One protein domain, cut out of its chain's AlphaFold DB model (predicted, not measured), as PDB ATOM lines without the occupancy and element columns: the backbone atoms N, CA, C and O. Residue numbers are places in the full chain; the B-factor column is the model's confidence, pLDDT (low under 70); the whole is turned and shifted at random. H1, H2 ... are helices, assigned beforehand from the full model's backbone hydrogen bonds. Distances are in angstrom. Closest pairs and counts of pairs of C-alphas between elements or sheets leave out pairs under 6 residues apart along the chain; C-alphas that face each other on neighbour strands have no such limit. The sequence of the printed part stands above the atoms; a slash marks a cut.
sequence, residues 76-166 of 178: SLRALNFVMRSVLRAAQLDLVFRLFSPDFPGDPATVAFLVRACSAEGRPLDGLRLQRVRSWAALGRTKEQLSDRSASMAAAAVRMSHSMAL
ATOM      1  N   SER A  76      24.591  41.364  48.020       72.38
ATOM      2  CA  SER A  76      24.153  41.640  46.660       72.38
ATOM      3  C   SER A  76      24.757  40.579  45.740       72.38
ATOM      4  O   SER A  76      25.864  40.087  45.975       72.38
ATOM      5  N   LEU A  77      24.052  40.221  44.667       67.06
ATOM      6  CA  LEU A  77      24.542  39.233  43.698       67.06
ATOM      7  C   LEU A  77      25.950  39.604  43.182       67.06
ATOM      8  O   LEU A  77      26.777  38.736  42.909       67.06
ATOM      9  N   ARG A  78      26.251  40.909  43.144       71.25
ATOM     10  CA  ARG A  78      27.567  41.473  42.833       71.25
ATOM     11  C   ARG A  78      28.626  41.152  43.895       71.25
ATOM     12  O   ARG A  78      29.709  40.705  43.528       71.25
ATOM     13  N   ALA A  79      28.319  41.337  45.178       76.88
ATOM     14  CA  ALA A  79      29.221  40.992  46.279       76.88
ATOM     15  C   ALA A  79      29.477  39.479  46.345       76.88
ATOM     16  O   ALA A  79      30.620  39.047  46.473       76.88
ATOM     17  N   LEU A  80      28.432  38.668  46.161       75.19
ATOM     18  CA  LEU A  80      28.551  37.211  46.134       75.19
ATOM     19  C   LEU A  80      29.435  36.735  44.966       75.19
ATOM     20  O   LEU A  80      30.324  35.908  45.159       75.19
ATOM     21  N   ASN A  81      29.241  37.295  43.768       75.06
ATOM     22  CA  ASN A  81      30.089  37.004  42.609       75.06
ATOM     23  C   ASN A  81      31.540  37.446  42.821       75.06
ATOM     24  O   ASN A  81      32.458  36.748  42.395       75.06
ATOM     25  N   PHE A  82      31.763  38.590  43.474       79.44
ATOM     26  CA  PHE A  82      33.109  39.055  43.801       79.44
ATOM     27  C   PHE A  82      33.821  38.076  44.739       79.44
ATOM     28  O   PHE A  82      34.924  37.632  44.430       79.44
ATOM     29  N   VAL A  83      33.162  37.665  45.827       80.69
ATOM     30  CA  VAL A  83      33.710  36.678  46.769       80.69
ATOM     31  C   VAL A  83      33.981  35.349  46.067       80.69
ATOM     32  O   VAL A  83      35.084  34.823  46.185       80.69
ATOM     33  N   MET A  84      33.037  34.835  45.269       74.88
ATOM     34  CA  MET A  84      33.254  33.602  44.502       74.88
ATOM     35  C   MET A  84      34.478  33.702  43.586       74.88
ATOM     36  O   MET A  84      35.292  32.785  43.565       74.88
ATOM     37  N   ARG A  85      34.658  34.818  42.867       76.00
ATOM     38  CA  ARG A  85      35.831  35.031  42.002       76.00
ATOM     39  C   ARG A  85      37.136  35.093  42.789       76.00
ATOM     40  O   ARG A  85      38.128  34.523  42.342       76.00
ATOM     41  N   SER A  86      37.147  35.754  43.941       78.69
ATOM     42  CA  SER A  86      38.331  35.838  44.804       78.69
ATOM     43  C   SER A  86      38.729  34.467  45.352       78.69
ATOM     44  O   SER A  86      39.899  34.100  45.307       78.69
ATOM     45  N   VAL A  87      37.753  33.673  45.789       80.62
ATOM     46  CA  VAL A  87      37.976  32.314  46.302       80.62
ATOM     47  C   VAL A  87      38.419  31.361  45.182       80.62
ATOM     48  O   VAL A  87      39.318  30.547  45.385       80.62
ATOM     49  N   LEU A  88      37.854  31.503  43.978       75.38
ATOM     50  CA  LEU A  88      38.309  30.777  42.787       75.38
ATOM     51  C   LEU A  88      39.765  31.101  42.436       75.38
ATOM     52  O   LEU A  88      40.535  30.190  42.143       75.38
ATOM     53  N   ARG A  89      40.164  32.380  42.495       75.75
ATOM     54  CA  ARG A  89      41.566  32.791  42.294       75.75
ATOM     55  C   ARG A  89      42.504  32.210  43.350       75.75
ATOM     56  O   ARG A  89      43.657  31.947  43.038       75.75
ATOM     57  N   ALA A  90      42.007  31.985  44.563       79.25
ATOM     58  CA  ALA A  90      42.742  31.327  45.639       79.25
ATOM     59  C   ALA A  90      42.758  29.785  45.533       79.25
ATOM     60  O   ALA A  90      43.248  29.132  46.447       79.25
ATOM     61  N   ALA A  91      42.212  29.200  44.457       74.25
ATOM     62  CA  ALA A  91      42.105  27.752  44.239       74.25
ATOM     63  C   ALA A  91      41.354  26.984  45.353       74.25
ATOM     64  O   ALA A  91      41.549  25.786  45.538       74.25
ATOM     65  N   GLN A  92      40.454  27.648  46.088       76.31
ATOM     66  CA  GLN A  92      39.707  27.043  47.199       76.31
ATOM     67  C   GLN A  92      38.311  26.574  46.771       76.31
ATOM     68  O   GLN A  92      37.289  27.152  47.154       76.31
ATOM     69  N   LEU A  93      38.244  25.510  45.972       73.06
ATOM     70  CA  LEU A  93      36.978  25.029  45.400       73.06
ATOM     71  C   LEU A  93      35.954  24.587  46.454       73.06
ATOM     72  O   LEU A  93      34.772  24.906  46.311       73.06
ATOM     73  N   ASP A  94      36.378  23.950  47.549       74.12
ATOM     74  CA  ASP A  94      35.475  23.533  48.635       74.12
ATOM     75  C   ASP A  94      34.716  24.713  49.261       74.12
ATOM     76  O   ASP A  94      33.544  24.599  49.637       74.12
ATOM     77  N   LEU A  95      35.359  25.878  49.347       73.31
ATOM     78  CA  LEU A  95      34.740  27.079  49.892       73.31
ATOM     79  C   LEU A  95      33.723  27.667  48.900       73.31
ATOM     80  O   LEU A  95      32.643  28.102  49.310       73.31
ATOM     81  N   VAL A  96      34.011  27.602  47.594       72.50
ATOM     82  CA  VAL A  96      33.059  28.004  46.546       72.50
ATOM     83  C   VAL A  96      31.834  27.100  46.543       72.50
ATOM     84  O   VAL A  96      30.718  27.606  46.459       72.50
ATOM     85  N   PHE A  97      32.002  25.792  46.729       70.88
ATOM     86  CA  PHE A  97      30.876  24.865  46.857       70.88
ATOM     87  C   PHE A  97      29.998  25.140  48.078       70.88
ATOM     88  O   PHE A  97      28.778  25.009  47.994       70.88
ATOM     89  N   ARG A  98      30.587  25.561  49.203       75.12
ATOM     90  CA  ARG A  98      29.830  25.975  50.399       75.12
ATOM     91  C   ARG A  98      29.064  27.286  50.193       75.12
ATOM     92  O   ARG A  98      27.989  27.469  50.770       75.12
ATOM     93  N   LEU A  99      29.620  28.192  49.390       71.44
ATOM     94  CA  LEU A  99      28.997  29.463  49.011       71.44
ATOM     95  C   LEU A  99      27.920  29.285  47.933       71.44
ATOM     96  O   LEU A  99      26.951  30.049  47.905       71.44
ATOM     97  N   PHE A 100      28.064  28.271  47.079       69.81
ATOM     98  CA  PHE A 100      27.137  27.979  46.000       69.81
ATOM     99  C   PHE A 100      25.759  27.587  46.548       69.81
ATOM    100  O   PHE A 100      25.621  26.711  47.401       69.81
ATOM    101  N   SER A 101      24.715  28.242  46.046       68.12
ATOM    102  CA  SER A 101      23.325  27.979  46.420       68.12
ATOM    103  C   SER A 101      22.467  27.898  45.158       68.12
ATOM    104  O   SER A 101      22.674  28.704  44.252       68.12
ATOM    105  N   PRO A 102      21.473  26.994  45.082       63.06
ATOM    106  CA  PRO A 102      20.569  26.923  43.931       63.06
ATOM    107  C   PRO A 102      19.763  28.210  43.717       63.06
ATOM    108  O   PRO A 102      19.400  28.523  42.588       63.06
ATOM    109  N   ASP A 103      19.546  28.981  44.782       63.94
ATOM    110  CA  ASP A 103      18.861  30.273  44.720       63.94
ATOM    111  C   ASP A 103      19.746  31.377  44.113       63.94
ATOM    112  O   ASP A 103      19.243  32.372  43.599       63.94
ATOM    113  N   PHE A 104      21.071  31.197  44.157       63.44
ATOM    114  CA  PHE A 104      22.063  32.163  43.691       63.44
ATOM    115  C   PHE A 104      23.253  31.427  43.061       63.44
ATOM    116  O   PHE A 104      24.326  31.356  43.664       63.44
ATOM    117  N   PRO A 105      23.089  30.886  41.839       62.38
ATOM    118  CA  PRO A 105      24.116  30.075  41.184       62.38
ATOM    119  C   PRO A 105      25.344  30.882  40.720       62.38
ATOM    120  O   PRO A 105      26.237  30.327  40.093       62.38
ATOM    121  N   GLY A 106      25.407  32.187  40.998       69.50
ATOM    122  CA  GLY A 106      26.462  33.067  40.500       69.50
ATOM    123  C   GLY A 106      26.356  33.361  39.000       69.50
ATOM    124  O   GLY A 106      25.406  32.960  38.323       69.50
ATOM    125  N   ASP A 107      27.314  34.129  38.479       75.19
ATOM    126  CA  ASP A 107      27.363  34.492  37.058       75.19
ATOM    127  C   ASP A 107      27.706  33.284  36.148       75.19
ATOM    128  O   ASP A 107      28.479  32.405  36.546       75.19
ATOM    129  N   PRO A 108      27.185  33.244  34.905       75.44
ATOM    130  CA  PRO A 108      27.464  32.199  33.921       75.44
ATOM    131  C   PRO A 108      28.936  31.810  33.744       75.44
ATOM    132  O   PRO A 108      29.217  30.620  33.573       75.44
ATOM    133  N   ALA A 109      29.848  32.784  33.753       77.25
ATOM    134  CA  ALA A 109      31.282  32.569  33.585       77.25
ATOM    135  C   ALA A 109      31.889  31.875  34.812       77.25
ATOM    136  O   ALA A 109      32.677  30.941  34.675       77.25
ATOM    137  N   THR A 110      31.448  32.273  36.005       74.06
ATOM    138  CA  THR A 110      31.850  31.664  37.280       74.06
ATOM    139  C   THR A 110      31.428  30.190  37.338       74.06
ATOM    140  O   THR A 110      32.230  29.327  37.695       74.06
ATOM    141  N   VAL A 111      30.210  29.865  36.889       76.25
ATOM    142  CA  VAL A 111      29.736  28.469  36.806       76.25
ATOM    143  C   VAL A 111      30.525  27.658  35.776       76.25
ATOM    144  O   VAL A 111      30.891  26.517  36.046       76.25
ATOM    145  N   ALA A 112      30.803  28.225  34.599       79.12
ATOM    146  CA  ALA A 112      31.576  27.538  33.564       79.12
ATOM    147  C   ALA A 112      33.009  27.225  34.030       79.12
ATOM    148  O   ALA A 112      33.516  26.133  33.770       79.12
ATOM    149  N   PHE A 113      33.628  28.155  34.762       77.06
ATOM    150  CA  PHE A 113      34.932  27.948  35.383       77.06
ATOM    151  C   PHE A 113      34.894  26.813  36.409       77.06
ATOM    152  O   PHE A 113      35.724  25.911  36.340       77.06
ATOM    153  N   LEU A 114      33.900  26.812  37.306       76.19
ATOM    154  CA  LEU A 114      33.737  25.756  38.308       76.19
ATOM    155  C   LEU A 114      33.598  24.378  37.666       76.19
ATOM    156  O   LEU A 114      34.323  23.467  38.034       76.19
ATOM    157  N   VAL A 115      32.735  24.235  36.658       79.00
ATOM    158  CA  VAL A 115      32.558  22.957  35.951       79.00
ATOM    159  C   VAL A 115      33.884  22.457  35.369       79.00
ATOM    160  O   VAL A 115      34.202  21.274  35.492       79.00
ATOM    161  N   ARG A 116      34.681  23.351  34.771       78.69
ATOM    162  CA  ARG A 116      35.985  23.001  34.194       78.69
ATOM    163  C   ARG A 116      37.003  22.621  35.279       78.69
ATOM    164  O   ARG A 116      37.717  21.638  35.107       78.69
ATOM    165  N   ALA A 117      37.021  23.342  36.399       76.38
ATOM    166  CA  ALA A 117      37.885  23.059  37.543       76.38
ATOM    167  C   ALA A 117      37.555  21.705  38.198       76.38
ATOM    168  O   ALA A 117      38.449  20.903  38.439       76.38
ATOM    169  N   CYS A 118      36.271  21.383  38.372       74.12
ATOM    170  CA  CYS A 118      35.840  20.079  38.884       74.12
ATOM    171  C   CYS A 118      36.247  18.926  37.968       74.12
ATOM    172  O   CYS A 118      36.595  17.850  38.446       74.12
ATOM    173  N   SER A 119      36.219  19.145  36.652       76.81
ATOM    174  CA  SER A 119      36.693  18.154  35.686       76.81
ATOM    175  C   SER A 119      38.204  17.927  35.797       76.81
ATOM    176  O   SER A 119      38.647  16.789  35.687       76.81
ATOM    177  N   ALA A 120      38.982  18.987  36.046       75.12
ATOM    178  CA  ALA A 120      40.431  18.909  36.229       75.12
ATOM    179  C   ALA A 120      40.833  18.228  37.553       75.12
ATOM    180  O   ALA A 120      41.834  17.523  37.591       75.12
ATOM    181  N   GLU A 121      40.034  18.381  38.612       75.44
ATOM    182  CA  GLU A 121      40.256  17.716  39.907       75.44
ATOM    183  C   GLU A 121      39.703  16.282  39.987       75.44
ATOM    184  O   GLU A 121      39.731  15.659  41.047       75.44
ATOM    185  N   GLY A 122      39.159  15.739  38.891       75.62
ATOM    186  CA  GLY A 122      38.583  14.391  38.888       75.62
ATOM    187  C   GLY A 122      37.260  14.278  39.658       75.62
ATOM    188  O   GLY A 122      36.871  13.183  40.062       75.62
ATOM    189  N   ARG A 123      36.530  15.389  39.829       77.50
ATOM    190  CA  ARG A 123      35.198  15.464  40.461       77.50
ATOM    191  C   ARG A 123      34.082  15.775  39.440       77.50
ATOM    192  O   ARG A 123      33.373  16.777  39.571       77.50
ATOM    193  N   PRO A 124      33.854  14.934  38.411       70.56
ATOM    194  CA  PRO A 124      32.902  15.232  37.333       70.56
ATOM    195  C   PRO A 124      31.440  15.281  37.803       70.56
ATOM    196  O   PRO A 124      30.630  16.026  37.250       70.56
ATOM    197  N   LEU A 125      31.090  14.523  38.850       72.00
ATOM    198  CA  LEU A 125      29.737  14.510  39.417       72.00
ATOM    199  C   LEU A 125      29.341  15.870  40.004       72.00
ATOM    200  O   LEU A 125      28.183  16.276  39.877       72.00
ATOM    201  N   ASP A 126      30.291  16.597  40.588       75.50
ATOM    202  CA  ASP A 126      30.042  17.937  41.114       75.50
ATOM    203  C   ASP A 126      29.845  18.948  39.975       75.50
ATOM    204  O   ASP A 126      28.926  19.769  40.028       75.50
ATOM    205  N   GLY A 127      30.595  18.808  38.876       73.31
ATOM    206  CA  GLY A 127      30.373  19.570  37.641       73.31
ATOM    207  C   GLY A 127      28.976  19.350  37.041       73.31
ATOM    208  O   GLY A 127      28.290  20.311  36.681       73.31
ATOM    209  N   LEU A 128      28.500  18.101  36.999       73.94
ATOM    210  CA  LEU A 128      27.149  17.767  36.523       73.94
ATOM    211  C   LEU A 128      26.048  18.319  37.438       73.94
ATOM    212  O   LEU A 128      25.006  18.775  36.958       73.94
ATOM    213  N   ARG A 129      26.267  18.318  38.758       77.19
ATOM    214  CA  ARG A 129      25.337  18.927  39.724       77.19
ATOM    215  C   ARG A 129      25.217  20.436  39.507       77.19
ATOM    216  O   ARG A 129      24.097  20.947  39.493       77.19
ATOM    217  N   LEU A 130      26.331  21.126  39.260       75.25
ATOM    218  CA  LEU A 130      26.341  22.557  38.934       75.25
ATOM    219  C   LEU A 130      25.590  22.855  37.627       75.25
ATOM    220  O   LEU A 130      24.774  23.779  37.580       75.25
ATOM    221  N   GLN A 131      25.801  22.045  36.584       74.81
ATOM    222  CA  GLN A 131      25.055  22.175  35.329       74.81
ATOM    223  C   GLN A 131      23.555  21.945  35.524       74.81
ATOM    224  O   GLN A 131      22.750  22.727  35.022       74.81
ATOM    225  N   ARG A 132      23.159  20.931  36.303       78.19
ATOM    226  CA  ARG A 132      21.745  20.658  36.594       78.19
ATOM    227  C   ARG A 132      21.077  21.828  37.318       78.19
ATOM    228  O   ARG A 132      19.979  22.219  36.930       78.19
ATOM    229  N   VAL A 133      21.735  22.408  38.325       75.38
ATOM    230  CA  VAL A 133      21.222  23.593  39.040       75.38
ATOM    231  C   VAL A 133      21.057  24.775  38.088       75.38
ATOM    232  O   VAL A 133      20.026  25.445  38.113       75.38
ATOM    233  N   ARG A 134      22.026  24.998  37.195       72.50
ATOM    234  CA  ARG A 134      21.946  26.051  36.179       72.50
ATOM    235  C   ARG A 134      20.781  25.839  35.211       72.50
ATOM    236  O   ARG A 134      20.045  26.789  34.953       72.50
ATOM    237  N   SER A 135      20.596  24.625  34.698       73.94
ATOM    238  CA  SER A 135      19.488  24.303  33.792       73.94
ATOM    239  C   SER A 135      18.133  24.482  34.472       73.94
ATOM    240  O   SER A 135      17.211  25.023  33.870       73.94
ATOM    241  N   TRP A 136      18.023  24.104  35.748       69.62
ATOM    242  CA  TRP A 136      16.793  24.273  36.523       69.62
ATOM    243  C   TRP A 136      16.476  25.751  36.792       69.62
ATOM    244  O   TRP A 136      15.341  26.185  36.610       69.62
ATOM    245  N   ALA A 137      17.486  26.554  37.144       68.44
ATOM    246  CA  ALA A 137      17.337  27.998  37.325       68.44
ATOM    247  C   ALA A 137      16.988  28.726  36.011       68.44
ATOM    248  O   ALA A 137      16.179  29.653  36.015       68.44
ATOM    249  N   ALA A 138      17.565  28.304  34.881       69.12
ATOM    250  CA  ALA A 138      17.228  28.846  33.563       69.12
ATOM    251  C   ALA A 138      15.784  28.507  33.163       69.12
ATOM    252  O   ALA A 138      15.055  29.382  32.700       69.12
ATOM    253  N   LEU A 139      15.352  27.268  33.413       69.12
ATOM    254  CA  LEU A 139      13.987  26.825  33.137       69.12
ATOM    255  C   LEU A 139      12.953  27.594  33.979       69.12
ATOM    256  O   LEU A 139      11.914  27.999  33.453       69.12
ATOM    257  N   GLY A 140      13.258  27.864  35.254       65.00
ATOM    258  CA  GLY A 140      12.422  28.700  36.125       65.00
ATOM    259  C   GLY A 140      12.139  30.079  35.522       65.00
ATOM    260  O   GLY A 140      10.977  30.448  35.363       65.00
ATOM    261  N   ARG A 141      13.187  30.769  35.047       63.16
ATOM    262  CA  ARG A 141      13.039  32.085  34.400       63.16
ATOM    263  C   ARG A 141      12.234  32.033  33.110       63.16
ATOM    264  O   ARG A 141      11.448  32.936  32.850       63.16
ATOM    265  N   THR A 142      12.400  30.988  32.296       65.62
ATOM    266  CA  THR A 142      11.609  30.858  31.060       65.62
ATOM    267  C   THR A 142      10.124  30.665  31.344       65.62
ATOM    268  O   THR A 142       9.298  31.178  30.596       65.62
ATOM    269  N   LYS A 143       9.771  29.979  32.440       64.06
ATOM    270  CA  LYS A 143       8.379  29.777  32.853       64.06
ATOM    271  C   LYS A 143       7.742  31.075  33.352       64.06
ATOM    272  O   LYS A 143       6.608  31.367  32.985       64.06
ATOM    273  N   GLU A 144       8.474  31.853  34.143       68.50
ATOM    274  CA  GLU A 144       8.055  33.184  34.605       68.50
ATOM    275  C   GLU A 144       7.873  34.137  33.413       68.50
ATOM    276  O   GLU A 144       6.814  34.731  33.250       68.50
ATOM    277  N   GLN A 145       8.832  34.158  32.485       65.31
ATOM    278  CA  GLN A 145       8.769  34.980  31.276       65.31
ATOM    279  C   GLN A 145       7.613  34.584  30.336       65.31
ATOM    280  O   GLN A 145       6.992  35.446  29.713       65.31
ATOM    281  N   LEU A 146       7.299  33.288  30.228       68.94
ATOM    282  CA  LEU A 146       6.123  32.798  29.500       68.94
ATOM    283  C   LEU A 146       4.819  33.206  30.189       68.94
ATOM    284  O   LEU A 146       3.879  33.608  29.504       68.94
ATOM    285  N   SER A 147       4.774  33.138  31.520       75.75
ATOM    286  CA  SER A 147       3.626  33.581  32.313       75.75
ATOM    287  C   SER A 147       3.361  35.073  32.098       75.75
ATOM    288  O   SER A 147       2.250  35.443  31.719       75.75
ATOM    289  N   ASP A 148       4.385  35.914  32.216       77.50
ATOM    290  CA  ASP A 148       4.276  37.363  32.013       77.50
ATOM    291  C   ASP A 148       3.865  37.709  30.579       77.50
ATOM    292  O   ASP A 148       3.002  38.559  30.346       77.50
ATOM    293  N   ARG A 149       4.423  36.998  29.593       79.69
ATOM    294  CA  ARG A 149       4.041  37.157  28.186       79.69
ATOM    295  C   ARG A 149       2.590  36.750  27.940       79.69
ATOM    296  O   ARG A 149       1.894  37.433  27.192       79.69
ATOM    297  N   SER A 150       2.120  35.669  28.562       80.25
ATOM    298  CA  SER A 150       0.727  35.225  28.444       80.25
ATOM    299  C   SER A 150      -0.250  36.207  29.098       80.25
ATOM    300  O   SER A 150      -1.261  36.549  28.488       80.25
ATOM    301  N   ALA A 151       0.095  36.748  30.271       85.88
ATOM    302  CA  ALA A 151      -0.681  37.781  30.951       85.88
ATOM    303  C   ALA A 151      -0.739  39.080  30.128       85.88
ATOM    304  O   ALA A 151      -1.802  39.684  29.990       85.88
ATOM    305  N   SER A 152       0.381  39.467  29.511       86.81
ATOM    306  CA  SER A 152       0.458  40.613  28.601       86.81
ATOM    307  C   SER A 152      -0.411  40.427  27.348       86.81
ATOM    308  O   SER A 152      -1.181  41.320  26.995       86.81
ATOM    309  N   MET A 153      -0.375  39.247  26.714       88.75
ATOM    310  CA  MET A 153      -1.242  38.940  25.566       88.75
ATOM    311  C   MET A 153      -2.727  38.915  25.944       88.75
ATOM    312  O   MET A 153      -3.549  39.428  25.188       88.75
ATOM    313  N   ALA A 154      -3.078  38.374  27.113       87.56
ATOM    314  CA  ALA A 154      -4.451  38.397  27.608       87.56
ATOM    315  C   ALA A 154      -4.939  39.836  27.839       87.56
ATOM    316  O   ALA A 154      -6.028  40.199  27.399       87.56
ATOM    317  N   ALA A 155      -4.110  40.690  28.446       87.00
ATOM    318  CA  ALA A 155      -4.425  42.105  28.624       87.00
ATOM    319  C   ALA A 155      -4.570  42.846  27.279       87.00
ATOM    320  O   ALA A 155      -5.463  43.683  27.126       87.00
ATOM    321  N   ALA A 156      -3.735  42.522  26.288       87.56
ATOM    322  CA  ALA A 156      -3.847  43.066  24.937       87.56
ATOM    323  C   ALA A 156      -5.150  42.623  24.248       87.56
ATOM    324  O   ALA A 156      -5.848  43.461  23.679       87.56
ATOM    325  N   ALA A 157      -5.526  41.347  24.363       87.69
ATOM    326  CA  ALA A 157      -6.774  40.822  23.815       87.69
ATOM    327  C   ALA A 157      -8.011  41.477  24.455       87.69
ATOM    328  O   ALA A 157      -8.946  41.851  23.746       87.69
ATOM    329  N   VAL A 158      -7.995  41.693  25.776       86.25
ATOM    330  CA  VAL A 158      -9.060  42.423  26.486       86.25
ATOM    331  C   VAL A 158      -9.158  43.865  25.992       86.25
ATOM    332  O   VAL A 158     -10.258  44.339  25.715       86.25
ATOM    333  N   ARG A 159      -8.025  44.557  25.812       84.12
ATOM    334  CA  ARG A 159      -8.005  45.918  25.255       84.12
ATOM    335  C   ARG A 159      -8.562  45.968  23.837       84.12
ATOM    336  O   ARG A 159      -9.399  46.817  23.562       84.12
ATOM    337  N   MET A 160      -8.162  45.041  22.966       84.56
ATOM    338  CA  MET A 160      -8.691  44.961  21.600       84.56
ATOM    339  C   MET A 160     -10.195  44.675  21.586       84.56
ATOM    340  O   MET A 160     -10.929  45.320  20.843       84.56
ATOM    341  N   SER A 161     -10.672  43.758  22.431       80.38
ATOM    342  CA  SER A 161     -12.102  43.460  22.559       80.38
ATOM    343  C   SER A 161     -12.893  44.671  23.059       80.38
ATOM    344  O   SER A 161     -13.949  44.975  22.511       80.38
ATOM    345  N   HIS A 162     -12.357  45.402  24.037       82.19
ATOM    346  CA  HIS A 162     -12.970  46.627  24.539       82.19
ATOM    347  C   HIS A 162     -13.006  47.731  23.470       82.19
ATOM    348  O   HIS A 162     -14.044  48.354  23.271       82.19
ATOM    349  N   SER A 163     -11.918  47.923  22.717       81.88
ATOM    350  CA  SER A 163     -11.879  48.866  21.592       81.88
ATOM    351  C   SER A 163     -12.868  48.500  20.482       81.88
ATOM    352  O   SER A 163     -13.549  49.382  19.967       81.88
ATOM    353  N   MET A 164     -13.005  47.215  20.139       82.00
ATOM    354  CA  MET A 164     -13.993  46.765  19.150       82.00
ATOM    355  C   MET A 164     -15.437  46.953  19.637       82.00
ATOM    356  O   MET A 164     -16.295  47.345  18.849       82.00
ATOM    357  N   ALA A 165     -15.697  46.745  20.932       78.69
ATOM    358  CA  ALA A 165     -17.004  47.010  21.533       78.69
ATOM    359  C   ALA A 165     -17.363  48.507  21.502       78.69
ATOM    360  O   ALA A 165     -18.502  48.853  21.194       78.69
ATOM    361  N   LEU A 166     -16.395  49.398  21.758       77.75
ATOM    362  CA  LEU A 166     -16.585  50.853  21.658       77.75
ATOM    363  C   LEU A 166     -16.833  51.324  20.218       77.75
ATOM    364  O   LEU A 166     -17.590  52.265  20.006       77.75
TER     365      LEU A 166
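This is residues 76 to 166 of the 178 residues of an uncharacterized protein of Oryza meridionalis (UniProt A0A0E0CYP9). One long helix, H4, has a small compact head of three short helices, H1, H2 and H3, at its first end, and its residues 138 to 166 stick out as a free arm. The 91 printed residues, all helix in class, hold H1, H2, H3 and H4 in that order. The whole is extended, with a radius of gyration of the C-alphas of 20.1 A and spans of 67 by 26 by 17 A.

H4, residues 124 to 166, measures 63.0 A and ends at C-alpha 166 (-16.585, 50.853, 21.658). H3 is residues 108 to 120, 18.7 A; H2 is residues 93 to 99, 9.8 A; H1 is residues 77 to 89, 18.3 A, from C-alpha 77 (24.542, 39.233, 43.698).

H4, with residues 124 to 131 alone, touches H3 in a helical hairpin, at a shallow tilt of 24 degrees, opposite ways; the closest C-alphas, of Val 115 and Gly 127, are 4.4 A apart. H3, with Thr 110 alone, only just touches H1, with 3 pairs of C-alphas within 8 A, the closest those of Arg 85 and Thr 110 at 7.0 A. H1 and H2 form a helical hairpin, closest at the C-alphas of Met 84 and Val 96, 6.0 A. H4 is apart from H1 and H2. Every O i to N i+4 pair is within hydrogen-bond range in H1, H2, H3 and H4.

The C-alphas farthest apart, of Gly 122 and Leu 166, are 68.3 A apart. The printed part has no cut and no long link. pLDDT is under 70 at residue 77, residues 100 to 106 and residues 136 to 146.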